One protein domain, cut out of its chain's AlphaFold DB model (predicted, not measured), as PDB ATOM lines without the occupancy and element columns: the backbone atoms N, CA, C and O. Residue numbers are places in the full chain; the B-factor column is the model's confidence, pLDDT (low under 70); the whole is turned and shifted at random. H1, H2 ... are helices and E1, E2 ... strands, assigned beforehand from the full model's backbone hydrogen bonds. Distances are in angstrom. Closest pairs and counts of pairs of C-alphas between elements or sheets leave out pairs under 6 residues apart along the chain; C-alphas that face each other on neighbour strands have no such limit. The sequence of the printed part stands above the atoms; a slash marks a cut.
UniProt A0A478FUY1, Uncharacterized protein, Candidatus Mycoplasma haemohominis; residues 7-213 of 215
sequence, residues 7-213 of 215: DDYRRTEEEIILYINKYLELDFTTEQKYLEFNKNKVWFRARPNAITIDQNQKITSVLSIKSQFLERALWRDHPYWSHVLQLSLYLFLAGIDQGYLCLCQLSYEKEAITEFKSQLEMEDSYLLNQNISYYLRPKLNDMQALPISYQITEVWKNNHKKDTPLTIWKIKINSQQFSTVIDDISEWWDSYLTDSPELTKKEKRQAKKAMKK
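AT A GLANCE: This is residues 7 to 213 of the 215 residues of an uncharacterized protein of Candidatus Mycoplasma haemohominis (UniProt A0A478FUY1). A strongly twisted sheet of seven strands, E3 to E9, curls round helix H2, and the hairpin of E1 and E2 and one end of H3 pack on H2 as well. H1 packs slantwise on E4, with E4 between H1 and H2, while residues 200 to 206 and 208 to 213, which include most of H4, stick out from the body. The printed part has 207 residues with four named helices and nine named strands, in the order H1 E1 E2 E3 E4 H2 E5 E6 E7 E8 E9 H3 H4; the class is mixed, helices and strands. The large sheet is branched and mixed, E4 and E5 being its parallel pair, and the small sheet E1 E2 is antiparallel. The whole is only just loose, close to compact, with a radius of gyration of the C-alphas of 20.1 A and spans of 57 by 44 by 34 A.

HOW THE PARTS SIT: In the branched sheet, E8, residues 146 to 158, has E6, residues 120 to 122, and E7, residues 131 to 136, on one side and E9, residues 166 to 173, on the other side. E8 bends by 62 degrees at residue 153. E7, E8 and E9 form a meander, each strand the antiparallel neighbour of the one before; N 134 and O 148 are 2.8 A apart and N 153 and O 170 are 2.8 A apart, both within hydrogen-bond range. E6 and E8 are antiparallel, with N 121 and O 157 at 2.9 A. E5, residues 98 to 107, is antiparallel to E9, with N 101 and O 169 at 2.9 A. E4, residues 59 to 70, is parallel to E5, with N 66 and O 102 at 2.8 A. E3, residues 50 to 53, forms a hairpin with E4, with N 52 and O 61 at 3.0 A. E4, H2, residues 81 to 94, and E5 form a strand-helix-strand unit, two parallel neighbour strands with a helix between, and its crossover is right-handed. H2 is on this sheet, which curls round it; the closest C-alphas of H2 and E4 are those of Ala 94 and Ile 59, 6.2 A apart. H2 touches H3, residues 175 to 192, about perpendicular at 88 degrees, with residues 88 to 92 of H2 and 175 to 179 of H3 alone; their closest C-alphas, Phe 92 and Ser 175, are 6.6 A apart. H3 is on the branched sheet at a height of 5.7 A, over none of its strands; its closest C-alpha pair with E8 is Val 181 and Leu 146, 6.0 A. E1, residues 35 to 39, and E2, residues 42 to 46, form an antiparallel hairpin, with N 37 and O 44 at 3.0 A. The closest C-alphas of E1 and H2 are those of Leu 35 and Leu 93, 6.0 A apart, and those of E2 and H3 are Val 42 and Ser 186, 6.1 A apart. H1, residues 7 to 24, is on the branched sheet at a height of 8.7 A, over E4 and slantwise to the strands, at 54 degrees to E4 on the local plane; its closest C-alpha pair with E4 is Glu 13 and Ile 65, 7.1 A. H4, residues 201 to 211, is apart from H3 and not on the branched sheet. In H1, H2, H3 and H4 every O i to N i+4 pair is within hydrogen-bond range.

IN THESE COORDINATES: H1 begins at C-alpha 7, (212.362, 250.113, 358.079), and is 25.6 A long from first to last C-alpha. E8 is 34.5 A long, E4 33.1 A, E5 29.9 A, H3 26.0 A, E9 21.6 A and H2 19.7 A. H2 begins at C-alpha 81, (214.207, 241.512, 332.175). H4 is 15.5 A long and ends at C-alpha 211, (182.954, 265.590, 338.613).

THE WHOLE: The two C-alphas farthest apart, those of Asp 124 and Lys 212, are 62.5 A apart. The printed part has no cut. The link from E5 to E6, residues 108 to 119, is long. The mean pLDDT of the printed part is 85.5; it is under 70 at residues 7 to 8, 31 to 33, 108 to 117, 160 to 163, 194 to 198 and 211 to 213.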
ATOM      1  N   ASP A   7     211.110 250.186 357.334       66.31
ATOM      2  CA  ASP A   7     212.362 250.113 358.079       66.31
ATOM      3  C   ASP A   7     212.974 248.706 358.047       66.31
ATOM      4  O   ASP A   7     214.191 248.580 357.919       66.31
ATOM      5  N   ASP A   8     212.149 247.655 358.042       69.06
ATOM      6  CA  ASP A   8     212.622 246.266 357.949       69.06
ATOM      7  C   ASP A   8     213.217 245.969 356.564       69.06
ATOM      8  O   ASP A   8     214.242 245.296 356.439       69.06
ATOM      9  N   TYR A   9     212.608 246.528 355.511       71.06
ATOM     10  CA  TYR A   9     213.134 246.443 354.148       71.06
ATOM     11  C   TYR A   9     214.470 247.170 354.016       71.06
ATOM     12  O   TYR A   9     215.416 246.602 353.471       71.06
ATOM     13  N   ARG A  10     214.567 248.402 354.535       77.38
ATOM     14  CA  ARG A  10     215.805 249.189 354.464       77.38
ATOM     15  C   ARG A  10     216.946 248.500 355.206       77.38
ATOM     16  O   ARG A  10     218.033 248.368 354.656       77.38
ATOM     17  N   ARG A  11     216.672 247.995 356.411       81.38
ATOM     18  CA  ARG A  11     217.641 247.224 357.195       81.38
ATOM     19  C   ARG A  11     218.119 245.979 356.446       81.38
ATOM     20  O   ARG A  11     219.313 245.713 356.400       81.38
ATOM     21  N   THR A  12     217.198 245.252 355.813       81.44
ATOM     22  CA  THR A  12     217.548 244.072 355.009       81.44
ATOM     23  C   THR A  12     218.460 244.441 353.834       81.44
ATOM     24  O   THR A  12     219.421 243.729 353.555       81.44
ATOM     25  N   GLU A  13     218.189 245.548 353.134       86.75
ATOM     26  CA  GLU A  13     219.060 246.022 352.049       86.75
ATOM     27  C   GLU A  13     220.457 246.410 352.555       86.75
ATOM     28  O   GLU A  13     221.445 246.028 351.933       86.75
ATOM     29  N   GLU A  14     220.553 247.107 353.690       88.75
ATOM     30  CA  GLU A  14     221.832 247.462 354.326       88.75
ATOM     31  C   GLU A  14     222.648 246.208 354.694       88.75
ATOM     32  O   GLU A  14     223.839 246.127 354.389       88.75
ATOM     33  N   GLU A  15     222.006 245.189 355.270       87.50
ATOM     34  CA  GLU A  15     222.648 243.912 355.604       87.50
ATOM     35  C   GLU A  15     223.124 243.150 354.355       87.50
ATOM     36  O   GLU A  15     224.219 242.580 354.358       87.50
ATOM     37  N   ILE A  16     222.351 243.179 353.261       89.75
ATOM     38  CA  ILE A  16     222.772 242.621 351.965       89.75
ATOM     39  C   ILE A  16     224.007 243.360 351.438       89.75
ATOM     40  O   ILE A  16     224.942 242.717 350.971       89.75
ATOM     41  N   ILE A  17     224.041 244.692 351.511       92.94
ATOM     42  CA  ILE A  17     225.182 245.488 351.024       92.94
ATOM     43  C   ILE A  17     226.449 245.149 351.809       92.94
ATOM     44  O   ILE A  17     227.483 244.873 351.203       92.94
ATOM     45  N   LEU A  18     226.364 245.097 353.142       91.44
ATOM     46  CA  LEU A  18     227.492 244.707 353.995       91.44
ATOM     47  C   LEU A  18     228.000 243.301 353.657       91.44
ATOM     48  O   LEU A  18     229.208 243.074 353.576       91.44
ATOM     49  N   TYR A  19     227.078 242.366 353.422       89.56
ATOM     50  CA  TYR A  19     227.415 241.015 352.994       89.56
ATOM     51  C   TYR A  19     228.141 241.006 351.643       89.56
ATOM     52  O   TYR A  19     229.174 240.354 351.507       89.56
ATOM     53  N   ILE A  20     227.653 241.762 350.658       92.44
ATOM     54  CA  ILE A  20     228.269 241.860 349.329       92.44
ATOM     55  C   ILE A  20     229.670 242.471 349.412       92.44
ATOM     56  O   ILE A  20     230.605 241.893 348.861       92.44
ATOM     57  N   ASN A  21     229.834 243.584 350.132       93.94
ATOM     58  CA  ASN A  21     231.130 244.251 350.299       93.94
ATOM     59  C   ASN A  21     232.176 243.313 350.905       93.94
ATOM     60  O   ASN A  21     233.310 243.253 350.434       93.94
ATOM     61  N   LYS A  22     231.772 242.521 351.907       90.81
ATOM     62  CA  LYS A  22     232.648 241.547 352.566       90.81
ATOM     63  C   LYS A  22     233.220 240.502 351.602       90.81
ATOM     64  O   LYS A  22     234.367 240.107 351.783       90.81
ATOM     65  N   TYR A  23     232.432 240.012 350.642       89.69
ATOM     66  CA  TYR A  23     232.832 238.879 349.795       89.69
ATOM     67  C   TYR A  23     233.304 239.264 348.393       89.69
ATOM     68  O   TYR A  23     234.081 238.517 347.807       89.69
ATOM     69  N   LEU A  24     232.836 240.384 347.842       89.06
ATOM     70  CA  LEU A  24     233.266 240.855 346.521       89.06
ATOM     71  C   LEU A  24     234.441 241.835 346.584       89.06
ATOM     72  O   LEU A  24     234.894 242.273 345.532       89.06
ATOM     73  N   GLU A  25     234.911 242.190 347.786       87.81
ATOM     74  CA  GLU A  25     235.969 243.192 348.000       87.81
ATOM     75  C   GLU A  25     235.645 244.537 347.319       87.81
ATOM     76  O   GLU A  25     236.508 245.233 346.785       87.81
ATOM     77  N   LEU A  26     234.361 244.897 347.335       89.38
ATOM     78  CA  LEU A  26     233.836 246.165 346.839       89.38
ATOM     79  C   LEU A  26     233.436 247.052 348.019       89.38
ATOM     80  O   LEU A  26     233.117 246.557 349.097       89.38
ATOM     81  N   ASP A  27     233.413 248.362 347.792       93.25
ATOM     82  CA  ASP A  27     232.998 249.351 348.791       93.25
ATOM     83  C   ASP A  27     231.708 250.049 348.348       93.25
ATOM     84  O   ASP A  27     231.689 251.219 347.963       93.25
ATOM     85  N   PHE A  28     230.614 249.282 348.279       95.00
ATOM     86  CA  PHE A  28     229.309 249.840 347.957       95.00
ATOM     87  C   PHE A  28     228.788 250.706 349.101       95.00
ATOM     88  O   PHE A  28     228.668 250.236 350.235       95.00
ATOM     89  N   THR A  29     228.372 251.930 348.775       91.38
ATOM     90  CA  THR A  29     227.791 252.887 349.722       91.38
ATOM     91  C   THR A  29     226.362 253.281 349.330       91.38
ATOM     92  O   THR A  29     225.987 253.326 348.150       91.38
ATOM     93  N   THR A  30     225.536 253.562 350.342       84.44
ATOM     94  CA  THR A  30     224.128 253.985 350.197       84.44
ATOM     95  C   THR A  30     223.952 255.506 350.176       84.44
ATOM     96  O   THR A  30     222.851 256.000 349.915       84.44
ATOM     97  N   GLU A  31     225.022 256.266 350.432       68.50
ATOM     98  CA  GLU A  31     225.013 257.730 350.433       68.50
ATOM     99  C   GLU A  31     224.924 258.266 349.003       68.50
ATOM    100  O   GLU A  31     225.927 258.509 348.337       68.50
ATOM    101  N   GLN A  32     223.699 258.423 348.492       67.94
ATOM    102  CA  GLN A  32     223.492 258.841 347.107       67.94
ATOM    103  C   GLN A  32     222.397 259.883 346.940       67.94
ATOM    104  O   GLN A  32     221.298 259.781 347.491       67.94
ATOM    105  N   LYS A  33     222.692 260.856 346.074       69.81
ATOM    106  CA  LYS A  33     221.688 261.670 345.383       69.81
ATOM    107  C   LYS A  33     221.159 260.891 344.174       69.81
ATOM    108  O   LYS A  33     221.791 259.945 343.715       69.81
ATOM    109  N   TYR A  34     219.992 261.279 343.664       84.50
ATOM    110  CA  TYR A  34     219.464 260.715 342.422       84.50
ATOM    111  C   TYR A  34     220.483 260.865 341.287       84.50
ATOM    112  O   TYR A  34     221.064 261.937 341.122       84.50
ATOM    113  N   LEU A  35     220.655 259.807 340.492       91.56
ATOM    114  CA  LEU A  35     221.282 259.926 339.181       91.56
ATOM    115  C   LEU A  35     220.245 260.535 338.245       91.56
ATOM    116  O   LEU A  35     219.103 260.061 338.209       91.56
ATOM    117  N   GLU A  36     220.615 261.578 337.509       93.31
ATOM    118  CA  GLU A  36     219.683 262.257 336.620       93.31
ATOM    119  C   GLU A  36     220.315 262.721 335.314       93.31
ATOM    120  O   GLU A  36     221.489 263.074 335.242       93.31
ATOM    121  N   PHE A  37     219.489 262.709 334.275       92.38
ATOM    122  CA  PHE A  37     219.832 263.129 332.928       92.38
ATOM    123  C   PHE A  37     218.595 263.747 332.280       92.38
ATOM    124  O   PHE A  37     217.483 263.235 332.437       92.38
ATOM    125  N   ASN A  38     218.781 264.847 331.552       90.88
ATOM    126  CA  ASN A  38     217.718 265.478 330.782       90.88
ATOM    127  C   ASN A  38     218.014 265.357 329.286       90.88
ATOM    128  O   ASN A  38     219.095 265.737 328.838       90.88
ATOM    129  N   LYS A  39     217.035 264.871 328.520       88.31
ATOM    130  CA  LYS A  39     217.078 264.841 327.054       88.31
ATOM    131  C   LYS A  39     215.703 265.159 326.494       88.31
ATOM    132  O   LYS A  39     214.716 264.611 326.963       88.31
ATOM    133  N   ASN A  40     215.632 266.071 325.526       85.56
ATOM    134  CA  ASN A  40     214.385 266.521 324.893       85.56
ATOM    135  C   ASN A  40     213.271 266.846 325.911       85.56
ATOM    136  O   ASN A  40     212.133 266.419 325.766       85.56
ATOM    137  N   LYS A  41     213.614 267.566 326.994       83.81
ATOM    138  CA  LYS A  41     212.702 267.914 328.109       83.81
ATOM    139  C   LYS A  41     212.176 266.713 328.918       83.81
ATOM    140  O   LYS A  41     211.410 266.918 329.860       83.81
ATOM    141  N   VAL A  42     212.631 265.494 328.635       86.88
ATOM    142  CA  VAL A  42     212.391 264.294 329.443       86.88
ATOM    143  C   VAL A  42     213.466 264.179 330.510       86.88
ATOM    144  O   VAL A  42     214.662 264.222 330.224       86.88
ATOM    145  N   TRP A  43     213.033 264.022 331.758       90.75
ATOM    146  CA  TRP A  43     213.918 263.745 332.882       90.75
ATOM    147  C   TRP A  43     213.973 262.246 333.145       90.75
ATOM    148  O   TRP A  43     212.984 261.641 333.559       90.75
ATOM    149  N   PHE A  44     215.155 261.670 332.976       93.75
ATOM    150  CA  PHE A  44     215.461 260.317 333.408       93.75
ATOM    151  C   PHE A  44     216.091 260.395 334.789       93.75
ATOM    152  O   PHE A  44     217.078 261.104 334.984       93.75
ATOM    153  N   ARG A  45     215.500 259.694 335.757       94.00
ATOM    154  CA  ARG A  45     215.978 259.671 337.139       94.00
ATOM    155  C   ARG A  45     216.032 258.257 337.669       94.00
ATOM    156  O   ARG A  45     215.124 257.461 337.435       94.00
ATOM    157  N   ALA A  46     217.073 257.982 338.434       92.44
ATOM    158  CA  ALA A  46     217.284 256.703 339.073       92.44
ATOM    159  C   ALA A  46     217.842 256.868 340.479       92.44
ATOM    160  O   ALA A  46     218.564 257.817 340.782       92.44
ATOM    161  N   ARG A  47     217.535 255.889 341.324       93.12
ATOM    162  CA  ARG A  47     218.163 255.721 342.628       93.12
ATOM    163  C   ARG A  47     218.620 254.269 342.745       93.12
ATOM    164  O   ARG A  47     217.779 253.400 342.998       93.12
ATOM    165  N   PRO A  48     219.904 253.983 342.489       94.38
ATOM    166  CA  PRO A  48     220.454 252.671 342.776       94.38
ATOM    167  C   PRO A  48     220.392 252.363 344.272       94.38
ATOM    168  O   PRO A  48     220.254 253.272 345.092       94.38
ATOM    169  N   ASN A  49     220.487 251.081 344.630       94.62
ATOM    170  CA  ASN A  49     220.546 250.692 346.039       94.62
ATOM    171  C   ASN A  49     221.914 251.049 346.634       94.62
ATOM    172  O   ASN A  49     221.974 251.551 347.752       94.62
ATOM    173  N   ALA A  50     222.996 250.832 345.875       95.75
ATOM    174  CA  ALA A  50     224.343 251.228 346.269       95.75
ATOM    175  C   ALA A  50     225.254 251.497 345.053       95.75
ATOM    176  O   ALA A  50     224.936 251.081 343.936       95.75
ATOM    177  N   ILE A  51     226.359 252.219 345.255       95.94
ATOM    178  CA  ILE A  51     227.377 252.520 344.235       95.94
ATOM    179  C   ILE A  51     228.767 252.418 344.843       95.94
ATOM    180  O   ILE A  51     228.922 252.601 346.046       95.94
ATOM    181  N   THR A  52     229.765 252.176 344.006       94.75
ATOM    182  CA  THR A  52     231.168 252.408 344.353       94.75
ATOM    183  C   THR A  52     231.646 253.673 343.654       94.75
ATOM    184  O   THR A  52     231.228 253.970 342.529       94.75
ATOM    185  N   ILE A  53     232.529 254.416 344.312       93.50
ATOM    186  CA  ILE A  53     233.102 255.660 343.800       93.50
ATOM    187  C   ILE A  53     234.629 255.541 343.844       93.50
ATOM    188  O   ILE A  53     235.179 255.013 344.808       93.50
ATOM    189  N   ASP A  54     235.320 255.993 342.798       92.50
ATOM    190  CA  ASP A  54     236.785 256.053 342.786       92.50
ATOM    191  C   ASP A  54     237.337 257.289 343.524       92.50
ATOM    192  O   ASP A  54     236.618 258.175 343.987       92.50
ATOM    193  N   GLN A  55     238.663 257.395 343.584       92.75
ATOM    194  CA  GLN A  55     239.348 258.545 344.186       92.75
ATOM    195  C   GLN A  55     239.015 259.885 343.499       92.75
ATOM    196  O   GLN A  55     239.188 260.942 344.102       92.75
ATOM    197  N   ASN A  56     238.505 259.857 342.262       93.50
ATOM    198  CA  ASN A  56     238.136 261.027 341.465       93.50
ATOM    199  C   ASN A  56     236.645 261.378 341.564       93.50
ATOM    200  O   ASN A  56     236.156 262.162 340.748       93.50
ATOM    201  N   GLN A  57     235.914 260.803 342.523       90.50
ATOM    202  CA  GLN A  57     234.469 260.995 342.679       90.50
ATOM    203  C   GLN A  57     233.638 260.478 341.488       90.50
ATOM    204  O   GLN A  57     232.503 260.911 341.283       90.50
ATOM    205  N   LYS A  58     234.178 259.543 340.694       92.75
ATOM    206  CA  LYS A  58     233.452 258.892 339.597       92.75
ATOM    207  C   LYS A  58     232.846 257.579 340.057       92.75
ATOM    208  O   LYS A  58     233.499 256.782 340.722       92.75
ATOM    209  N   ILE A  59     231.609 257.336 339.641       94.25
ATOM    210  CA  ILE A  59     230.930 256.063 339.875       94.25
ATOM    211  C   ILE A  59     231.640 254.974 339.065       94.25
ATOM    212  O   ILE A  59     231.798 255.112 337.854       94.25
ATOM    213  N   THR A  60     232.057 253.897 339.727       94.81
ATOM    214  CA  THR A  60     232.760 252.767 339.091       94.81
ATOM    215  C   THR A  60     231.935 251.493 339.039       94.81
ATOM    216  O   THR A  60     232.196 250.625 338.212       94.81
ATOM    217  N   SER A  61     230.933 251.354 339.902       95.19
ATOM    218  CA  SER A  61     229.976 250.253 339.880       95.19
ATOM    219  C   SER A  61     228.658 250.700 340.485       95.19
ATOM    220  O   SER A  61     228.602 251.560 341.363       95.19
ATOM    221  N   VAL A  62     227.589 250.061 340.031       96.62
ATOM    222  CA  VAL A  62     226.239 250.230 340.562       96.62
ATOM    223  C   VAL A  62     225.728 248.881 341.054       96.62
ATOM    224  O   VAL A  62     225.934 247.870 340.386       96.62
ATOM    225  N   LEU A  63     225.010 248.878 342.176       97.12
ATOM    226  CA  LEU A  63     224.294 247.729 342.712       97.12
ATOM    227  C   LEU A  63     222.782 247.995 342.738       97.12
ATOM    228  O   LEU A  63     222.302 248.973 343.321       97.12
ATOM    229  N   SER A  64     222.021 247.081 342.137       96.81
ATOM    230  CA  SER A  64     220.566 246.992 342.268       96.81
ATOM    231  C   SER A  64     220.202 245.744 343.067       96.81
ATOM    232  O   SER A  64     220.499 244.630 342.645       96.81
ATOM    233  N   ILE A  65     219.501 245.915 344.182       95.06
ATOM    234  CA  ILE A  65     219.002 244.837 345.036       95.06
ATOM    235  C   ILE A  65     217.512 244.640 344.761       95.06
ATOM    236  O   ILE A  65     216.759 245.585 344.494       95.06
ATOM    237  N   LYS A  66     217.092 243.378 344.754       92.81
ATOM    238  CA  LYS A  66     215.704 242.954 344.608       92.81
ATOM    239  C   LYS A  66     215.420 241.898 345.657       92.81
ATOM    240  O   LYS A  66     215.925 240.785 345.555       92.81
ATOM    241  N   SER A  67     214.596 242.251 346.632       87.44
ATOM    242  CA  SER A  67     214.157 241.338 347.683       87.44
ATOM    243  C   SER A  67     212.750 240.837 347.365       87.44
ATOM    244  O   SER A  67     211.854 241.635 347.085       87.44
ATOM    245  N   GLN A  68     212.553 239.520 347.357       83.06
ATOM    246  CA  GLN A  68     211.257 238.889 347.096       83.06
ATOM    247  C   GLN A  68     210.880 237.984 348.261       83.06
ATOM    248  O   GLN A  68     211.626 237.067 348.585       83.06
ATOM    249  N   PHE A  69     209.704 238.206 348.844       78.75
ATOM    250  CA  PHE A  69     209.154 237.318 349.859       78.75
ATOM    251  C   PHE A  69     208.307 236.237 349.193       78.75
ATOM    252  O   PHE A  69     207.341 236.539 348.485       78.75
ATOM    253  N   LEU A  70     208.695 234.980 349.380       75.94
ATOM    254  CA  LEU A  70     208.089 233.818 348.734       75.94
ATOM    255  C   LEU A  70     207.781 232.746 349.780       75.94
ATOM    256  O   LEU A  70     208.510 232.591 350.754       75.94
ATOM    257  N   GLU A  71     206.722 231.964 349.568       73.19
ATOM    258  CA  GLU A  71     206.442 230.785 350.410       73.19
ATOM    259  C   GLU A  71     207.587 229.770 350.319       73.19
ATOM    260  O   GLU A  71     207.993 229.167 351.310       73.19
ATOM    261  N   ARG A  72     208.169 229.635 349.123       71.25
ATOM    262  CA  ARG A  72     209.331 228.794 348.862       71.25
ATOM    263  C   ARG A  72     210.332 229.545 348.002       71.25
ATOM    264  O   ARG A  72     210.010 229.943 346.883       71.25
ATOM    265  N   ALA A  73     211.550 229.701 348.504       71.75
ATOM    266  CA  ALA A  73     212.615 230.313 347.731       71.75
ATOM    267  C   ALA A  73     213.194 229.323 346.699       71.75
ATOM    268  O   ALA A  73     213.284 228.112 346.934       71.75
ATOM    269  N   LEU A  74     213.524 229.847 345.521       73.94
ATOM    270  CA  LEU A  74     213.945 229.110 344.333       73.94
ATOM    271  C   LEU A  74     215.081 229.847 343.625       73.94
ATOM    272  O   LEU A  74     214.889 230.946 343.098       73.94
ATOM    273  N   TRP A  75     216.226 229.180 343.512       78.88
ATOM    274  CA  TRP A  75     217.335 229.644 342.689       78.88
ATOM    275  C   TRP A  75     216.874 230.009 341.280       78.88
ATOM    276  O   TRP A  75     216.068 229.306 340.665       78.88
ATOM    277  N   ARG A  76     217.396 231.128 340.780       82.69
ATOM    278  CA  ARG A  76     217.234 231.528 339.389       82.69
ATOM    279  C   ARG A  76     218.594 231.575 338.731       82.69
ATOM    280  O   ARG A  76     219.539 232.100 339.306       82.69
ATOM    281  N   ASP A  77     218.645 231.082 337.504       83.00
ATOM    282  CA  ASP A  77     219.881 231.071 336.723       83.00
ATOM    283  C   ASP A  77     220.062 232.368 335.931       83.00
ATOM    284  O   ASP A  77     221.178 232.737 335.572       83.00
ATOM    285  N   HIS A  78     218.970 233.104 335.714       88.00
ATOM    286  CA  HIS A  78     218.976 234.381 335.020       88.00
ATOM    287  C   HIS A  78     218.130 235.436 335.750       88.00
ATOM    288  O   HIS A  78     217.125 235.110 336.399       88.00
ATOM    289  N   PRO A  79     218.486 236.721 335.608       92.75
ATOM    290  CA  PRO A  79     217.678 237.811 336.125       92.75
ATOM    291  C   PRO A  79     216.378 237.992 335.331       92.75
ATOM    292  O   PRO A  79     216.231 237.532 334.195       92.75
ATOM    293  N   TYR A  80     215.414 238.695 335.926       92.62
ATOM    294  CA  TYR A  80     214.229 239.154 335.201       92.62
ATOM    295  C   TYR A  80     214.584 240.343 334.307       92.62
ATOM    296  O   TYR A  80     215.292 241.250 334.742       92.62
ATOM    297  N   TRP A  81     214.005 240.396 333.105       91.94
ATOM    298  CA  TRP A  81     214.207 241.512 332.175       91.94
ATOM    299  C   TRP A  81     213.924 242.874 332.803       91.94
ATOM    300  O   TRP A  81     214.727 243.780 332.643       91.94
ATOM    301  N   SER A  82     212.849 243.023 333.580       93.31
ATOM    302  CA  SER A  82     212.539 244.289 334.262       93.31
ATOM    303  C   SER A  82     213.668 244.771 335.178       93.31
ATOM    304  O   SER A  82     213.938 245.968 335.237       93.31
ATOM    305  N   HIS A  83     214.353 243.853 335.863       95.75
ATOM    306  CA  HIS A  83     215.490 244.184 336.718       95.75
ATOM    307  C   HIS A  83     216.724 244.557 335.896       95.75
ATOM    308  O   HIS A  83     217.437 245.485 336.270       95.75
ATOM    309  N   VAL A  84     216.950 243.870 334.771       95.88
ATOM    310  CA  VAL A  84     218.015 244.223 333.825       95.88
ATOM    311  C   VAL A  84     217.778 245.622 333.269       95.88
ATOM    312  O   VAL A  84     218.683 246.434 333.330       95.88
ATOM    313  N   LEU A  85     216.562 245.951 332.825       95.00
ATOM    314  CA  LEU A  85     216.222 247.284 332.307       95.00
ATOM    315  C   LEU A  85     216.433 248.390 333.337       95.00
ATOM    316  O   LEU A  85     216.944 249.458 333.007       95.00
ATOM    317  N   GLN A  86     216.043 248.128 334.584       95.88
ATOM    318  CA  GLN A  86     216.275 249.061 335.676       95.88
ATOM    319  C   GLN A  86     217.773 249.282 335.904       95.88
ATOM    320  O   GLN A  86     218.203 250.429 335.987       95.88
ATOM    321  N   LEU A  87     218.570 248.209 335.950       97.44
ATOM    322  CA  LEU A  87     220.025 248.321 336.048       97.44
ATOM    323  C   LEU A  87     220.606 249.057 334.832       97.44
ATOM    324  O   LEU A  87     221.435 249.939 335.017       97.44
ATOM    325  N   SER A  88     220.142 248.769 333.614       96.56
ATOM    326  CA  SER A  88     220.613 249.430 332.395       96.56
ATOM    327  C   SER A  88     220.442 250.944 332.455       96.56
ATOM    328  O   SER A  88     221.362 251.673 332.094       96.56
ATOM    329  N   LEU A  89     219.306 251.422 332.980       96.56
ATOM    330  CA  LEU A  89     219.099 252.848 333.220       96.56
ATOM    331  C   LEU A  89     220.128 253.405 334.207       96.56
ATOM    332  O   LEU A  89     220.664 254.486 333.987       96.56
ATOM    333  N   TYR A  90     220.421 252.678 335.285       96.88
ATOM    334  CA  TYR A  90     221.374 253.143 336.291       96.88
ATOM    335  C   TYR A  90     222.784 253.260 335.713       96.88
ATOM    336  O   TYR A  90     223.453 254.264 335.932       96.88
ATOM    337  N   LEU A  91     223.203 252.253 334.947       97.19
ATOM    338  CA  LEU A  91     224.504 252.203 334.284       97.19
ATOM    339  C   LEU A  91     224.647 253.319 333.244       97.19
ATOM    340  O   LEU A  91     225.641 254.041 333.261       97.19
ATOM    341  N   PHE A  92     223.612 253.533 332.424       96.50
ATOM    342  CA  PHE A  92     223.560 254.639 331.470       96.50
ATOM    343  C   PHE A  92     223.735 255.999 332.157       96.50
ATOM    344  O   PHE A  92     224.582 256.788 331.748       96.50
ATOM    345  N   LEU A  93     222.982 256.254 333.233       95.56
ATOM    346  CA  LEU A  93     223.061 257.518 333.974       95.56
ATOM    347  C   LEU A  93     224.399 257.700 334.705       95.56
ATOM    348  O   LEU A  93     224.852 258.827 334.875       95.56
ATOM    349  N   ALA A  94     225.031 256.606 335.130       94.69
ATOM    350  CA  ALA A  94     226.350 256.614 335.756       94.69
ATOM    351  C   ALA A  94     227.511 256.685 334.741       94.69
ATOM    352  O   ALA A  94     228.653 256.887 335.147       94.69
ATOM    353  N   GLY A  95     227.244 256.531 333.437       95.25
ATOM    354  CA  GLY A  95     228.273 256.540 332.395       95.25
ATOM    355  C   GLY A  95     229.181 255.305 332.400       95.25
ATOM    356  O   GLY A  95     230.330 255.392 331.970       95.25
ATOM    357  N   ILE A  96     228.681 254.166 332.886       96.56
ATOM    358  CA  ILE A  96     229.392 252.880 332.938       96.56
ATOM    359  C   ILE A  96     228.586 251.794 332.212       96.56
ATOM    360  O   ILE A  96     227.398 251.967 331.946       96.56
ATOM    361  N   ASP A  97     229.213 250.673 331.856       97.19
ATOM    362  CA  ASP A  97     228.572 249.580 331.104       97.19
ATOM    363  C   ASP A  97     228.416 248.283 331.912       97.19
ATOM    364  O   ASP A  97     227.795 247.333 331.434       97.19
ATOM    365  N   GLN A  98     228.939 248.241 333.139       97.69
ATOM    366  CA  GLN A  98     228.873 247.084 334.023       97.69
ATOM    367  C   GLN A  98     228.371 247.442 335.415       97.69
ATOM    368  O   GLN A  98     228.735 248.464 335.991       97.69
ATOM    369  N   GLY A  99     227.575 246.547 335.991       97.69
ATOM    370  CA  GLY A  99     227.194 246.624 337.395       97.69
ATOM    371  C   GLY A  99     226.598 245.328 337.902       97.69
ATOM    372  O   GLY A  99     226.653 244.290 337.246       97.69
ATOM    373  N   TYR A 100     226.024 245.401 339.091       98.12
ATOM    374  CA  TYR A 100     225.634 244.248 339.878       98.12
ATOM    375  C   TYR A 100     224.127 244.247 340.090       98.12
ATOM    376  O   TYR A 100     223.518 245.246 340.484       98.12
ATOM    377  N   LEU A 101     223.519 243.093 339.852       97.75
ATOM    378  CA  LEU A 101     222.134 242.824 340.193       97.75
ATOM    379  C   LEU A 101     222.100 241.714 341.236       97.75
ATOM    380  O   LEU A 101     222.519 240.596 340.960       97.75
ATOM    381  N   CYS A 102     221.566 242.020 342.410       95.62
ATOM    382  CA  CYS A 102     221.356 241.065 343.486       95.62
ATOM    383  C   CYS A 102     219.867 240.720 343.581       95.62
ATOM    384  O   CYS A 102     219.029 241.607 343.757       95.62
ATOM    385  N   LEU A 103     219.536 239.435 343.496       93.25
ATOM    386  CA  LEU A 103     218.220 238.908 343.843       93.25
ATOM    387  C   LEU A 103     218.338 238.125 345.146       93.25
ATOM    388  O   LEU A 103     219.026 237.109 345.207       93.25
ATOM    389  N   CYS A 104     217.626 238.590 346.163       89.12
ATOM    390  CA  CYS A 104     217.497 237.918 347.441       89.12
ATOM    391  C   CYS A 104     216.061 237.416 347.599       89.12
ATOM    392  O   CYS A 104     215.100 238.172 347.430       89.12
ATOM    393  N   GLN A 105     215.899 236.132 347.888       84.25
ATOM    394  CA  GLN A 105     214.596 235.526 348.120       84.25
ATOM    395  C   GLN A 105     214.461 235.124 349.577       84.25
ATOM    396  O   GLN A 105     215.266 234.361 350.104       84.25
ATOM    397  N   LEU A 106     213.417 235.639 350.209       77.25
ATOM    398  CA  LEU A 106     213.173 235.541 351.637       77.25
ATOM    399  C   LEU A 106     211.929 234.694 351.870       77.25
ATOM    400  O   LEU A 106     210.904 234.898 351.219       77.25
ATOM    401  N   SER A 107     212.010 233.729 352.781       71.31
ATOM    402  CA  SER A 107     210.836 232.955 353.184       71.31
ATOM    403  C   SER A 107     209.960 233.756 354.150       71.31
ATOM    404  O   SER A 107     210.476 234.358 355.089       71.31
ATOM    405  N   TYR A 108     208.635 233.722 353.961       66.00
ATOM    406  CA  TYR A 108     207.670 234.311 354.907       66.00
ATOM    407  C   TYR A 108     207.696 233.662 356.299       66.00
ATOM    408  O   TYR A 108     207.209 234.256 357.258       66.00
ATOM    409  N   GLU A 109     208.214 232.437 356.410       57.56
ATOM    410  CA  GLU A 109     208.129 231.634 357.633       57.56
ATOM    411  C   GLU A 109     209.238 231.934 358.649       57.56
ATOM    412  O   GLU A 109     209.212 231.385 359.750       57.56
ATOM    413  N   LYS A 110     210.211 232.794 358.320       54.84
ATOM    414  CA  LYS A 110     211.321 233.106 359.225       54.84
ATOM    415  C   LYS A 110     211.350 234.576 359.617       54.84
ATOM    416  O   LYS A 110     211.145 235.465 358.792       54.84
ATOM    417  N   GLU A 111     211.614 234.788 360.905       50.75
ATOM    418  CA  GLU A 111     211.963 236.079 361.495       50.75
ATOM    419  C   GLU A 111     213.082 236.743 360.684       50.75
ATOM    420  O   GLU A 111     213.889 236.047 360.059       50.75
ATOM    421  N   ALA A 112     213.080 238.082 360.680       50.16
ATOM    422  CA  ALA A 112     214.032 238.944 359.984       50.16
ATOM    423  C   ALA A 112     215.425 238.307 359.898       50.16
ATOM    424  O   ALA A 112     215.939 237.801 360.902       50.16
ATOM    425  N   ILE A 113     216.004 238.305 358.691       56.19
ATOM    426  CA  ILE A 113     217.340 237.763 358.425       56.19
ATOM    427  C   ILE A 113     218.266 238.286 359.517       56.19
ATOM    428  O   ILE A 113     218.505 239.478 359.610       56.19
ATOM    429  N   THR A 114     218.719 237.410 360.407       51.94
ATOM    430  CA  THR A 114     219.562 237.836 361.530       51.94
ATOM    431  C   THR A 114     221.039 237.806 361.157       51.94
ATOM    432  O   THR A 114     221.840 238.382 361.877       51.94
ATOM    433  N   GLU A 115     221.399 237.158 360.039       58.66
ATOM    434  CA  GLU A 115     222.697 237.271 359.361       58.66
ATOM    435  C   GLU A 115     222.721 236.400 358.091       58.66
ATOM    436  O   GLU A 115     222.314 235.232 358.114       58.66
ATOM    437  N   PHE A 116     223.300 236.908 357.001       69.69
ATOM    438  CA  PHE A 116     223.763 236.065 355.897       69.69
ATOM    439  C   PHE A 116     225.044 235.332 356.332       69.69
ATOM    440  O   PHE A 116     226.148 235.866 356.250       69.69
ATOM    441  N   LYS A 117     224.897 234.108 356.853       65.81
ATOM    442  CA  LYS A 117     226.016 233.333 357.434       65.81
ATOM    443  C   LYS A 117     226.824 232.524 356.419       65.81
ATOM    444  O   LYS A 117     227.942 232.118 356.718       65.81
ATOM    445  N   SER A 118     226.264 232.263 355.242       74.69
ATOM    446  CA  SER A 118     226.924 231.494 354.185       74.69
ATOM    447  C   SER A 118     228.064 232.250 353.528       74.69
ATOM    448  O   SER A 118     228.072 233.481 353.494       74.69
ATOM    449  N   GLN A 119     228.997 231.504 352.944       83.94
ATOM    450  CA  GLN A 119     229.967 232.090 352.029       83.94
ATOM    451  C   GLN A 119     229.304 232.346 350.677       83.94
ATOM    452  O   GLN A 119     228.386 231.625 350.274       83.94
ATOM    453  N   LEU A 120     229.753 233.409 350.020       88.38
ATOM    454  CA  LEU A 120     229.391 233.715 348.649       88.38
ATOM    455  C   LEU A 120     230.418 233.042 347.737       88.38
ATOM    456  O   LEU A 120     231.615 233.294 347.861       88.38
ATOM    457  N   GLU A 121     229.953 232.178 346.843       90.06
ATOM    458  CA  GLU A 121     230.806 231.409 345.941       90.06
ATOM    459  C   GLU A 121     230.502 231.798 344.501       90.06
ATOM    460  O   GLU A 121     229.345 232.017 344.131       90.06
ATOM    461  N   MET A 122     231.556 231.910 343.695       90.88
ATOM    462  CA  MET A 122     231.418 232.104 342.258       90.88
ATOM    463  C   MET A 122     230.928 230.800 341.629       90.88
ATOM    464  O   MET A 122     231.411 229.723 341.973       90.88
ATOM    465  N   GLU A 123     229.967 230.901 340.722       88.38
ATOM    466  CA  GLU A 123     229.348 229.747 340.081       88.38
ATOM    467  C   GLU A 123     229.597 229.772 338.575       88.38
ATOM    468  O   GLU A 123     229.438 230.802 337.912       88.38
ATOM    469  N   ASP A 124     229.912 228.604 338.023       84.69
ATOM    470  CA  ASP A 124     229.885 228.400 336.584       84.69
ATOM    471  C   ASP A 124     228.430 228.380 336.101       84.69
ATOM    472  O   ASP A 124     227.626 227.534 336.490       84.69
ATOM    473  N   SER A 125     228.083 229.305 335.208       85.00
ATOM    474  CA  SER A 125     226.782 229.320 334.543       85.00
ATOM    475  C   SER A 125     226.960 229.166 333.042       85.00
ATOM    476  O   SER A 125     227.803 229.815 332.424       85.00
ATOM    477  N   TYR A 126     226.109 228.351 332.419       85.81
ATOM    478  CA  TYR A 126     226.091 228.206 330.964       85.81
ATOM    479  C   TYR A 126     225.787 229.533 330.252       85.81
ATOM    480  O   TYR A 126     226.135 229.683 329.086       85.81
ATOM    481  N   LEU A 127     225.165 230.498 330.940       87.62
ATOM    482  CA  LEU A 127     224.840 231.828 330.420       87.62
ATOM    483  C   LEU A 127     226.018 232.812 330.467       87.62
ATOM    484  O   LEU A 127     225.889 233.921 329.940       87.62
ATOM    485  N   LEU A 128     227.143 232.444 331.090       92.38
ATOM    486  CA  LEU A 128     228.304 233.321 331.199       92.38
ATOM    487  C   LEU A 128     228.806 233.744 329.818       92.38
ATOM    488  O   LEU A 128     228.985 232.931 328.912       92.38
ATOM    489  N   ASN A 129     229.027 235.047 329.669       91.69
ATOM    490  CA  ASN A 129     229.510 235.732 328.474       91.69
ATOM    491  C   ASN A 129     228.653 235.543 327.209       91.69
ATOM    492  O   ASN A 129     229.014 236.042 326.139       91.69
ATOM    493  N   GLN A 130     227.481 234.911 327.314       92.44
ATOM    494  CA  GLN A 130     226.523 234.856 326.217       92.44
ATOM    495  C   GLN A 130     225.862 236.220 326.020       92.44
ATOM    496  O   GLN A 130     225.473 236.879 326.984       92.44
ATOM    497  N   ASN A 131     225.704 236.638 324.763       93.06
ATOM    498  CA  ASN A 131     224.933 237.831 324.438       93.06
ATOM    499  C   ASN A 131     223.434 237.505 324.467       93.06
ATOM    500  O   ASN A 131     222.903 236.882 323.547       93.06
ATOM    501  N   ILE A 132     222.754 237.943 325.520       93.12
ATOM    502  CA  ILE A 132     221.322 237.742 325.722       93.12
ATOM    503  C   ILE A 132     220.607 238.977 325.183       93.12
ATOM    504  O   ILE A 132     220.801 240.082 325.684       93.12
ATOM    505  N   SER A 133     219.788 238.800 324.147       92.81
ATOM    506  CA  SER A 133     219.109 239.899 323.448       92.81
ATOM    507  C   SER A 133     217.591 239.761 323.507       92.81
ATOM    508  O   SER A 133     217.050 238.656 323.440       92.81
ATOM    509  N   TYR A 134     216.902 240.894 323.591       89.44
ATOM    510  CA  TYR A 134     215.448 240.988 323.562       89.44
ATOM    511  C   TYR A 134     215.007 242.278 322.871       89.44
ATOM    512  O   TYR A 134     215.723 243.272 322.861       89.44
ATOM    513  N   TYR A 135     213.803 242.259 322.307       90.88
ATOM    514  CA  TYR A 135     213.163 243.448 321.757       90.88
ATOM    515  C   TYR A 135     212.052 243.889 322.702       90.88
ATOM    516  O   TYR A 135     211.024 243.211 322.800       90.88
ATOM    517  N   LEU A 136     212.243 245.021 323.382       87.88
ATOM    518  CA  LEU A 136     211.166 245.665 324.124       87.88
ATOM    519  C   LEU A 136     210.059 246.035 323.157       87.88
ATOM    520  O   LEU A 136     210.313 246.644 322.127       87.88
ATOM    521  N   ARG A 137     208.824 245.684 323.499       88.19
ATOM    522  CA  ARG A 137     207.640 246.060 322.726       88.19
ATOM    523  C   ARG A 137     206.816 247.026 323.569       88.19
ATOM    524  O   ARG A 137     206.052 246.561 324.423       88.19
ATOM    525  N   PRO A 138     207.015 248.344 323.409       83.69
ATOM    526  CA  PRO A 138     206.220 249.340 324.109       83.69
ATOM    527  C   PRO A 138     204.733 249.135 323.813       83.69
ATOM    528  O   PRO A 138     204.351 248.719 322.725       83.69
ATOM    529  N   LYS A 139     203.868 249.464 324.775       82.75
ATOM    530  CA  LYS A 139     202.409 249.493 324.553       82.75
ATOM    531  C   LYS A 139     201.948 250.762 323.817       82.75
ATOM    532  O   LYS A 139     200.758 251.058 323.797       82.75
ATOM    533  N   LEU A 140     202.893 251.533 323.291       78.44
ATOM    534  CA  LEU A 140     202.675 252.792 322.597       78.44
ATOM    535  C   LEU A 140     202.590 252.452 321.108       78.44
ATOM    536  O   LEU A 140     203.566 251.957 320.552       78.44
ATOM    537  N   ASN A 141     201.417 252.646 320.502       71.50
ATOM    538  CA  ASN A 141     201.090 252.114 319.168       71.50
ATOM    539  C   ASN A 141     202.068 252.549 318.063       71.50
ATOM    540  O   ASN A 141     202.259 251.806 317.106       71.50
ATOM    541  N   ASP A 142     202.699 253.710 318.229       82.25
ATOM    542  CA  ASP A 142     203.569 254.329 317.224       82.25
ATOM    543  C   ASP A 142     205.064 254.152 317.539       82.25
ATOM    544  O   ASP A 142     205.923 254.621 316.797       82.25
ATOM    545  N   MET A 143     205.395 253.458 318.634       84.75
ATOM    546  CA  MET A 143     206.777 253.200 319.019       84.75
ATOM    547  C   MET A 143     207.217 251.817 318.541       84.75
ATOM    548  O   MET A 143     206.602 250.796 318.865       84.75
ATOM    549  N   GLN A 144     208.308 251.776 317.777       87.25
ATOM    550  CA  GLN A 144     208.876 250.519 317.300       87.25
ATOM    551  C   GLN A 144     209.464 249.687 318.447       87.25
ATOM    552  O   GLN A 144     209.687 250.162 319.562       87.25
ATOM    553  N   ALA A 145     209.696 248.405 318.170       90.12
ATOM    554  CA  ALA A 145     210.320 247.525 319.140       90.12
ATOM    555  C   ALA A 145     211.796 247.907 319.342       90.12
ATOM    556  O   ALA A 145     212.544 248.018 318.373       90.12
ATOM    557  N   LEU A 146     212.218 248.057 320.597       90.12
ATOM    558  CA  LEU A 146     213.528 248.598 320.958       90.12
ATOM    559  C   LEU A 146     214.490 247.459 321.325       90.12
ATOM    560  O   LEU A 146     214.187 246.695 322.251       90.12
ATOM    561  N   PRO A 147     215.627 247.298 320.627       91.56
ATOM    562  CA  PRO A 147     216.578 246.233 320.916       91.56
ATOM    563  C   PRO A 147     217.348 246.524 322.204       91.56
ATOM    564  O   PRO A 147     217.880 247.615 322.396       91.56
ATOM    565  N   ILE A 148     217.455 245.523 323.072       93.44
ATOM    566  CA  ILE A 148     218.297 245.563 324.267       93.44
ATOM    567  C   ILE A 148     219.045 244.248 324.387       93.44
ATOM    568  O   ILE A 148     218.453 243.173 324.281       93.44
ATOM    569  N   SER A 149     220.343 244.336 324.665       95.00
ATOM    570  CA  SER A 149     221.157 243.173 324.975       95.00
ATOM    571  C   SER A 149     222.054 243.385 326.189       95.00
ATOM    572  O   SER A 149     222.410 244.510 326.556       95.00
ATOM    573  N   TYR A 150     222.397 242.271 326.831       96.50
ATOM    574  CA  TYR A 150     223.320 242.223 327.955       96.50
ATOM    575  C   TYR A 150     224.090 240.900 327.980       96.50
ATOM    576  O   TYR A 150     223.714 239.925 327.329       96.50
ATOM    577  N   GLN A 151     225.161 240.866 328.765       97.19
ATOM    578  CA  GLN A 151     225.934 239.669 329.076       97.19
ATOM    579  C   GLN A 151     226.026 239.506 330.591       97.19
ATOM    580  O   GLN A 151     226.199 240.483 331.321       97.19
ATOM    581  N   ILE A 152     225.935 238.267 331.062       97.06
ATOM    582  CA  ILE A 152     226.289 237.918 332.439       97.06
ATOM    583  C   ILE A 152     227.775 237.588 332.429       97.06
ATOM    584  O   ILE A 152     228.183 236.655 331.750       97.06
ATOM    585  N   THR A 153     228.583 238.372 333.127       96.62
ATOM    586  CA  THR A 153     230.048 238.210 333.136       96.62
ATOM    587  C   THR A 153     230.527 237.377 334.314       96.62
ATOM    588  O   THR A 153     231.469 236.608 334.167       96.62
ATOM    589  N   GLU A 154     229.847 237.489 335.455       96.19
ATOM    590  CA  GLU A 154     230.152 236.758 336.683       96.19
ATOM    591  C   GLU A 154     228.829 236.444 337.406       96.19
ATOM    592  O   GLU A 154     227.866 237.222 337.324       96.19
ATOM    593  N   VAL A 155     228.770 235.298 338.089       95.38
ATOM    594  CA  VAL A 155     227.634 234.878 338.922       95.38
ATOM    595  C   VAL A 155     228.155 234.428 340.270       95.38
ATOM    596  O   VAL A 155     229.107 233.655 340.337       95.38
ATOM    597  N   TRP A 156     227.490 234.870 341.331       93.56
ATOM    598  CA  TRP A 156     227.734 234.369 342.671       93.56
ATOM    599  C   TRP A 156     226.448 233.936 343.345       93.56
ATOM    600  O   TRP A 156     225.409 234.590 343.212       93.56
ATOM    601  N   LYS A 157     226.539 232.864 344.124       91.06
ATOM    602  CA  LYS A 157     225.447 232.353 344.949       91.06
ATOM    603  C   LYS A 157     225.944 232.102 346.360       91.06
ATOM    604  O   LYS A 157     227.084 231.695 346.571       91.06
ATOM    605  N   ASN A 158     225.095 232.359 347.349       87.88
ATOM    606  CA  ASN A 158     225.424 231.985 348.717       87.88
ATOM    607  C   ASN A 158     225.227 230.470 348.915       87.88
ATOM    608  O   ASN A 158     224.210 229.903 348.526       87.88
ATOM    609  N   ASN A 159     226.179 229.800 349.558       71.75
ATOM    610  CA  ASN A 159     226.209 228.335 349.654       71.75
ATOM    611  C   ASN A 159     225.191 227.707 350.640       71.75
ATOM    612  O   ASN A 159     225.241 226.504 350.907       71.75
ATOM    613  N   HIS A 160     224.251 228.482 351.203       63.12
ATOM    614  CA  HIS A 160     223.319 227.964 352.213       63.12
ATOM    615  C   HIS A 160     222.030 227.368 351.642       63.12
ATOM    616  O   HIS A 160     221.561 227.699 350.556       63.12
ATOM    617  N   LYS A 161     221.424 226.513 352.480       55.72
ATOM    618  CA  LYS A 161     220.085 225.920 352.360       55.72
ATOM    619  C   LYS A 161     219.045 226.891 351.785       55.72
ATOM    620  O   LYS A 161     219.099 228.087 352.050       55.72
ATOM    621  N   LYS A 162     218.043 226.297 351.122       58.38
ATOM    622  CA  LYS A 162     216.827 226.835 350.466       58.38
ATOM    623  C   LYS A 162     216.067 227.990 351.149       58.38
ATOM    624  O   LYS A 162     215.067 228.427 350.598       58.38
ATOM    625  N   ASP A 163     216.481 228.460 352.316       60.81
ATOM    626  CA  ASP A 163     215.699 229.347 353.169       60.81
ATOM    627  C   ASP A 163     215.960 230.835 352.871       60.81
ATOM    628  O   ASP A 163     215.044 231.639 353.026       60.81
ATOM    629  N   THR A 164     217.168 231.194 352.403       74.69
ATOM    630  CA  THR A 164     217.530 232.561 351.961       74.69
ATOM    631  C   THR A 164     218.486 232.585 350.750       74.69
ATOM    632  O   THR A 164     219.630 233.046 350.860       74.69
ATOM    633  N   PRO A 165     218.060 232.078 349.576       83.75
ATOM    634  CA  PRO A 165     218.843 232.163 348.349       83.75
ATOM    635  C   PRO A 165     219.157 233.612 347.977       83.75
ATOM    636  O   PRO A 165     218.262 234.456 347.864       83.75
ATOM    637  N   LEU A 166     220.435 233.880 347.744       90.00
ATOM    638  CA  LEU A 166     220.952 235.144 347.253       90.00
ATOM    639  C   LEU A 166     221.797 234.856 346.018       90.00
ATOM    640  O   LEU A 166     222.764 234.099 346.081       90.00
ATOM    641  N   THR A 167     221.412 235.443 344.890       92.81
ATOM    642  CA  THR A 167     222.161 235.370 343.631       92.81
ATOM    643  C   THR A 167     222.580 236.766 343.214       92.81
ATOM    644  O   THR A 167     221.759 237.686 343.199       92.81
ATOM    645  N   ILE A 168     223.848 236.916 342.852       95.25
ATOM    646  CA  ILE A 168     224.416 238.145 342.313       95.25
ATOM    647  C   ILE A 168     224.864 237.864 340.890       95.25
ATOM    648  O   ILE A 168     225.606 236.919 340.647       95.25
ATOM    649  N   TRP A 169     224.443 238.708 339.959       97.06
ATOM    650  CA  TRP A 169     224.954 238.720 338.595       97.06
ATOM    651  C   TRP A 169     225.733 240.010 338.372       97.06
ATOM    652  O   TRP A 169     225.194 241.096 338.606       97.06
ATOM    653  N   LYS A 170     226.958 239.904 337.853       97.62
ATOM    654  CA  LYS A 170     227.644 241.039 337.232       97.62
ATOM    655  C   LYS A 170     227.228 241.108 335.774       97.62
ATOM    656  O   LYS A 170     227.512 240.206 334.981       97.62
ATOM    657  N   ILE A 171     226.517 242.168 335.432       97.88
ATOM    658  CA  ILE A 171     225.866 242.344 334.143       97.88
ATOM    659  C   ILE A 171     226.599 243.428 333.369       97.88
ATOM    660  O   ILE A 171     226.751 244.542 333.865       97.88
ATOM    661  N   LYS A 172     226.999 243.100 332.139       97.81
ATOM    662  CA  LYS A 172     227.478 244.052 331.138       97.81
ATOM    663  C   LYS A 172     226.349 244.381 330.171       97.81
ATOM    664  O   LYS A 172     225.815 243.475 329.536       97.81
ATOM    665  N   ILE A 173     225.991 245.651 330.039       96.69
ATOM    666  CA  ILE A 173     224.964 246.104 329.096       96.69
ATOM    667  C   ILE A 173     225.590 246.554 327.777       96.69
ATOM    668  O   ILE A 173     226.736 246.999 327.728       96.69
ATOM    669  N   ASN A 174     224.820 246.491 326.694       95.94
ATOM    670  CA  ASN A 174     225.173 247.197 325.471       95.94
ATOM    671  C   ASN A 174     224.757 248.673 325.588       95.94
ATOM    672  O   ASN A 174     223.629 249.039 325.251       95.94
ATOM    673  N   SER A 175     225.664 249.522 326.081       93.38
ATOM    674  CA  SER A 175     225.376 250.944 326.322       93.38
ATOM    675  C   SER A 175     224.959 251.697 325.059       93.38
ATOM    676  O   SER A 175     224.126 252.593 325.143       93.38
ATOM    677  N   GLN A 176     225.467 251.309 323.883       94.12
ATOM    678  CA  GLN A 176     225.074 251.933 322.618       94.12
ATOM    679  C   GLN A 176     223.611 251.636 322.279       94.12
ATOM    680  O   GLN A 176     222.854 252.553 321.975       94.12
ATOM    681  N   GLN A 177     223.195 250.369 322.374       94.12
ATOM    682  CA  GLN A 177     221.794 249.992 322.158       94.12
ATOM    683  C   GLN A 177     220.872 250.651 323.181       94.12
ATOM    684  O   GLN A 177     219.810 251.154 322.826       94.12
ATOM    685  N   PHE A 178     221.285 250.689 324.449       94.56
ATOM    686  CA  PHE A 178     220.477 251.325 325.483       94.56
ATOM    687  C   PHE A 178     220.379 252.846 325.293       94.56
ATOM    688  O   PHE A 178     219.319 253.416 325.532       94.56
ATOM    689  N   SER A 179     221.430 253.500 324.787       93.88
ATOM    690  CA  SER A 179     221.353 254.907 324.387       93.88
ATOM    691  C   SER A 179     220.303 255.120 323.298       93.88
ATOM    692  O   SER A 179     219.518 256.050 323.410       93.88
ATOM    693  N   THR A 180     220.221 254.244 322.289       93.12
ATOM    694  CA  THR A 180     219.157 254.317 321.271       93.12
ATOM    695  C   THR A 180     217.765 254.193 321.894       93.12
ATOM    696  O   THR A 180     216.874 254.955 321.547       93.12
ATOM    697  N   VAL A 181     217.584 253.313 322.885       92.44
ATOM    698  CA  VAL A 181     216.311 253.209 323.624       92.44
ATOM    699  C   VAL A 181     215.944 254.524 324.319       92.44
ATOM    700  O   VAL A 181     214.790 254.943 324.261       92.44
ATOM    701  N   ILE A 182     216.901 255.180 324.980       93.94
ATOM    702  CA  ILE A 182     216.675 256.480 325.632       93.94
ATOM    703  C   ILE A 182     216.312 257.552 324.602       93.94
ATOM    704  O   ILE A 182     215.422 258.367 324.857       93.94
ATOM    705  N   ASP A 183     216.968 257.535 323.447       92.69
ATOM    706  CA  ASP A 183     216.746 258.485 322.359       92.69
ATOM    707  C   ASP A 183     215.338 258.339 321.785       92.69
ATOM    708  O   ASP A 183     214.594 259.319 321.775       92.69
ATOM    709  N   ASP A 184     214.933 257.112 321.457       91.25
ATOM    710  CA  ASP A 184     213.608 256.808 320.918       91.25
ATOM    711  C   ASP A 184     212.498 257.162 321.924       91.25
ATOM    712  O   ASP A 184     211.471 257.727 321.548       91.25
ATOM    713  N   ILE A 185     212.691 256.879 323.224       90.19
ATOM    714  CA  ILE A 185     211.737 257.287 324.277       90.19
ATOM    715  C   ILE A 185     211.633 258.815 324.343       90.19
ATOM    716  O   ILE A 185     210.536 259.353 324.497       90.19
ATOM    717  N   SER A 186     212.768 259.510 324.259       90.94
ATOM    718  CA  SER A 186     212.823 260.969 324.374       90.94
ATOM    719  C   SER A 186     212.178 261.660 323.174       90.94
ATOM    720  O   SER A 186     211.458 262.637 323.349       90.94
ATOM    721  N   GLU A 187     212.432 261.163 321.965       89.81
ATOM    722  CA  GLU A 187     211.828 261.656 320.721       89.81
ATOM    723  C   GLU A 187     210.328 261.375 320.671       89.81
ATOM    724  O   GLU A 187     209.538 262.272 320.359       89.81
ATOM    725  N   TRP A 188     209.924 260.157 321.053       88.50
ATOM    726  CA  TRP A 188     208.513 259.825 321.189       88.50
ATOM    727  C   TRP A 188     207.849 260.803 322.159       88.50
ATOM    728  O   TRP A 188     206.897 261.473 321.786       88.50
ATOM    729  N   TRP A 189     208.390 260.986 323.366       86.75
ATOM    730  CA  TRP A 189     207.795 261.900 324.344       86.75
ATOM    731  C   TRP A 189     207.692 263.346 323.844       86.75
ATOM    732  O   TRP A 189     206.643 263.967 324.019       86.75
ATOM    733  N   ASP A 190     208.743 263.887 323.215       85.81
ATOM    734  CA  ASP A 190     208.739 265.262 322.692       85.81
ATOM    735  C   ASP A 190     207.639 265.465 321.635       85.81
ATOM    736  O   ASP A 190     206.983 266.508 321.627       85.81
ATOM    737  N   SER A 191     207.346 264.428 320.841       84.62
ATOM    738  CA  SER A 191     206.283 264.440 319.825       84.62
ATOM    739  C   SER A 191     204.863 264.502 320.405       84.62
ATOM    740  O   SER A 191     203.967 265.002 319.733       84.62
ATOM    741  N   TYR A 192     204.648 264.048 321.647       79.19
ATOM    742  CA  TYR A 192     203.329 264.050 322.309       79.19
ATOM    743  C   TYR A 192     203.240 265.026 323.493       79.19
ATOM    744  O   TYR A 192     202.249 265.019 324.222       79.19
ATOM    745  N   LEU A 193     204.233 265.900 323.702       72.25
ATOM    746  CA  LEU A 193     204.245 266.868 324.816       72.25
ATOM    747  C   LEU A 193     203.002 267.772 324.857       72.25
ATOM    748  O   LEU A 193     202.596 268.216 325.932       72.25
ATOM    749  N   THR A 194     202.425 268.074 323.695       69.19
ATOM    750  CA  THR A 194     201.233 268.925 323.551       69.19
ATOM    751  C   THR A 194     199.934 268.138 323.417       69.19
ATOM    752  O   THR A 194     198.853 268.729 323.487       69.19
ATOM    753  N   ASP A 195     200.022 266.819 323.267       68.00
ATOM    754  CA  ASP A 195     198.879 265.960 323.003       68.00
ATOM    755  C   ASP A 195     198.353 265.395 324.321       68.00
ATOM    756  O   ASP A 195     198.947 264.532 324.966       68.00
ATOM    757  N   SER A 196     197.191 265.890 324.748       58.81
ATOM    758  CA  SER A 196     196.473 265.244 325.844       58.81
ATOM    759  C   SER A 196     195.999 263.866 325.380       58.81
ATOM    760  O   SER A 196     195.339 263.790 324.339       58.81
ATOM    761  N   PRO A 197     196.263 262.782 326.134       65.50
ATOM    762  CA  PRO A 197     195.817 261.457 325.737       65.50
ATOM    763  C   PRO A 197     194.299 261.459 325.561       65.50
ATOM    764  O   PRO A 197     193.549 261.894 326.445       65.50
ATOM    765  N   GLU A 198     193.826 260.976 324.411       69.06
ATOM    766  CA  GLU A 198     192.395 260.847 324.185       69.06
ATOM    767  C   GLU A 198     191.811 259.854 325.190       69.06
ATOM    768  O   GLU A 198     192.002 258.642 325.097       69.06
ATOM    769  N   LEU A 199     191.040 260.369 326.149       71.31
ATOM    770  CA  LEU A 199     190.328 259.517 327.091       71.31
ATOM    771  C   LEU A 199     189.402 258.564 326.318       71.31
ATOM    772  O   LEU A 199     188.556 258.989 325.514       71.31
ATOM    773  N   THR A 200     189.496 257.273 326.621       78.06
ATOM    774  CA  THR A 200     188.557 256.270 326.120       78.06
ATOM    775  C   THR A 200     187.134 256.616 326.565       78.06
ATOM    776  O   THR A 200     186.902 257.313 327.557       78.06
ATOM    777  N   LYS A 201     186.111 256.074 325.885       76.44
ATOM    778  CA  LYS A 201     184.703 256.257 326.305       76.44
ATOM    779  C   LYS A 201     184.470 255.864 327.774       76.44
ATOM    780  O   LYS A 201     183.600 256.441 328.429       76.44
ATOM    781  N   LYS A 202     185.225 254.888 328.292       81.00
ATOM    782  CA  LYS A 202     185.144 254.427 329.684       81.00
ATOM    783  C   LYS A 202     185.739 255.457 330.648       81.00
ATOM    784  O   LYS A 202     185.075 255.806 331.622       81.00
ATOM    785  N   GLU A 203     186.915 255.992 330.340       80.31
ATOM    786  CA  GLU A 203     187.581 257.019 331.153       80.31
ATOM    787  C   GLU A 203     186.810 258.342 331.125       80.31
ATOM    788  O   GLU A 203     186.552 258.921 332.178       80.31
ATOM    789  N   LYS A 204     186.290 258.753 329.957       80.31
ATOM    790  CA  LYS A 204     185.380 259.911 329.826       80.31
ATOM    791  C   LYS A 204     184.151 259.770 330.732       80.31
ATOM    792  O   LYS A 204     183.734 260.725 331.387       80.31
ATOM    793  N   ARG A 205     183.562 258.568 330.811       80.75
ATOM    794  CA  ARG A 205     182.422 258.276 331.703       80.75
ATOM    795  C   ARG A 205     182.810 258.302 333.184       80.75
ATOM    796  O   ARG A 205     182.010 258.765 333.994       80.75
ATOM    797  N   GLN A 206     183.996 257.809 333.544       81.19
ATOM    798  CA  GLN A 206     184.493 257.829 334.925       81.19
ATOM    799  C   GLN A 206     184.820 259.251 335.392       81.19
ATOM    800  O   GLN A 206     184.338 259.650 336.451       81.19
ATOM    801  N   ALA A 207     185.512 260.044 334.572       76.25
ATOM    802  CA  ALA A 207     185.786 261.455 334.847       76.25
ATOM    803  C   ALA A 207     184.486 262.254 335.050       76.25
ATOM    804  O   ALA A 207     184.333 262.973 336.036       76.25
ATOM    805  N   LYS A 208     183.478 262.035 334.191       76.38
ATOM    806  CA  LYS A 208     182.158 262.680 334.312       76.38
ATOM    807  C   LYS A 208     181.396 262.274 335.584       76.38
ATOM    808  O   LYS A 208     180.655 263.084 336.133       76.38
ATOM    809  N   LYS A 209     181.561 261.033 336.064       75.62
ATOM    810  CA  LYS A 209     180.995 260.578 337.350       75.62
ATOM    811  C   LYS A 209     181.726 261.181 338.550       75.62
ATOM    812  O   LYS A 209     181.065 261.510 339.528       75.62
ATOM    813  N   ALA A 210     183.049 261.325 338.477       70.75
ATOM    814  CA  ALA A 210     183.848 261.947 339.529       70.75
ATOM    815  C   ALA A 210     183.507 263.438 339.688       70.75
ATOM    816  O   ALA A 210     183.282 263.891 340.803       70.75
ATOM    817  N   MET A 211     183.344 264.171 338.581       65.00
ATOM    818  CA  MET A 211     182.954 265.590 338.613       65.00
ATOM    819  C   MET A 211     181.537 265.827 339.159       65.00
ATOM    820  O   MET A 211     181.296 266.832 339.817       65.00
ATOM    821  N   LYS A 212     180.601 264.891 338.948       64.75
ATOM    822  CA  LYS A 212     179.238 264.958 339.507       64.75
ATOM    823  C   LYS A 212     179.144 264.689 341.015       64.75
ATOM    824  O   LYS A 212     178.061 264.830 341.554       64.75
ATOM    825  N   LYS A 213     180.220 264.242 341.671       55.28
ATOM    826  CA  LYS A 213     180.265 264.040 343.132       55.28
ATOM    827  C   LYS A 213     180.820 265.249 343.895       55.28
ATOM    828  O   LYS A 213     180.878 265.205 345.117       55.28
TER     829      LYS A 213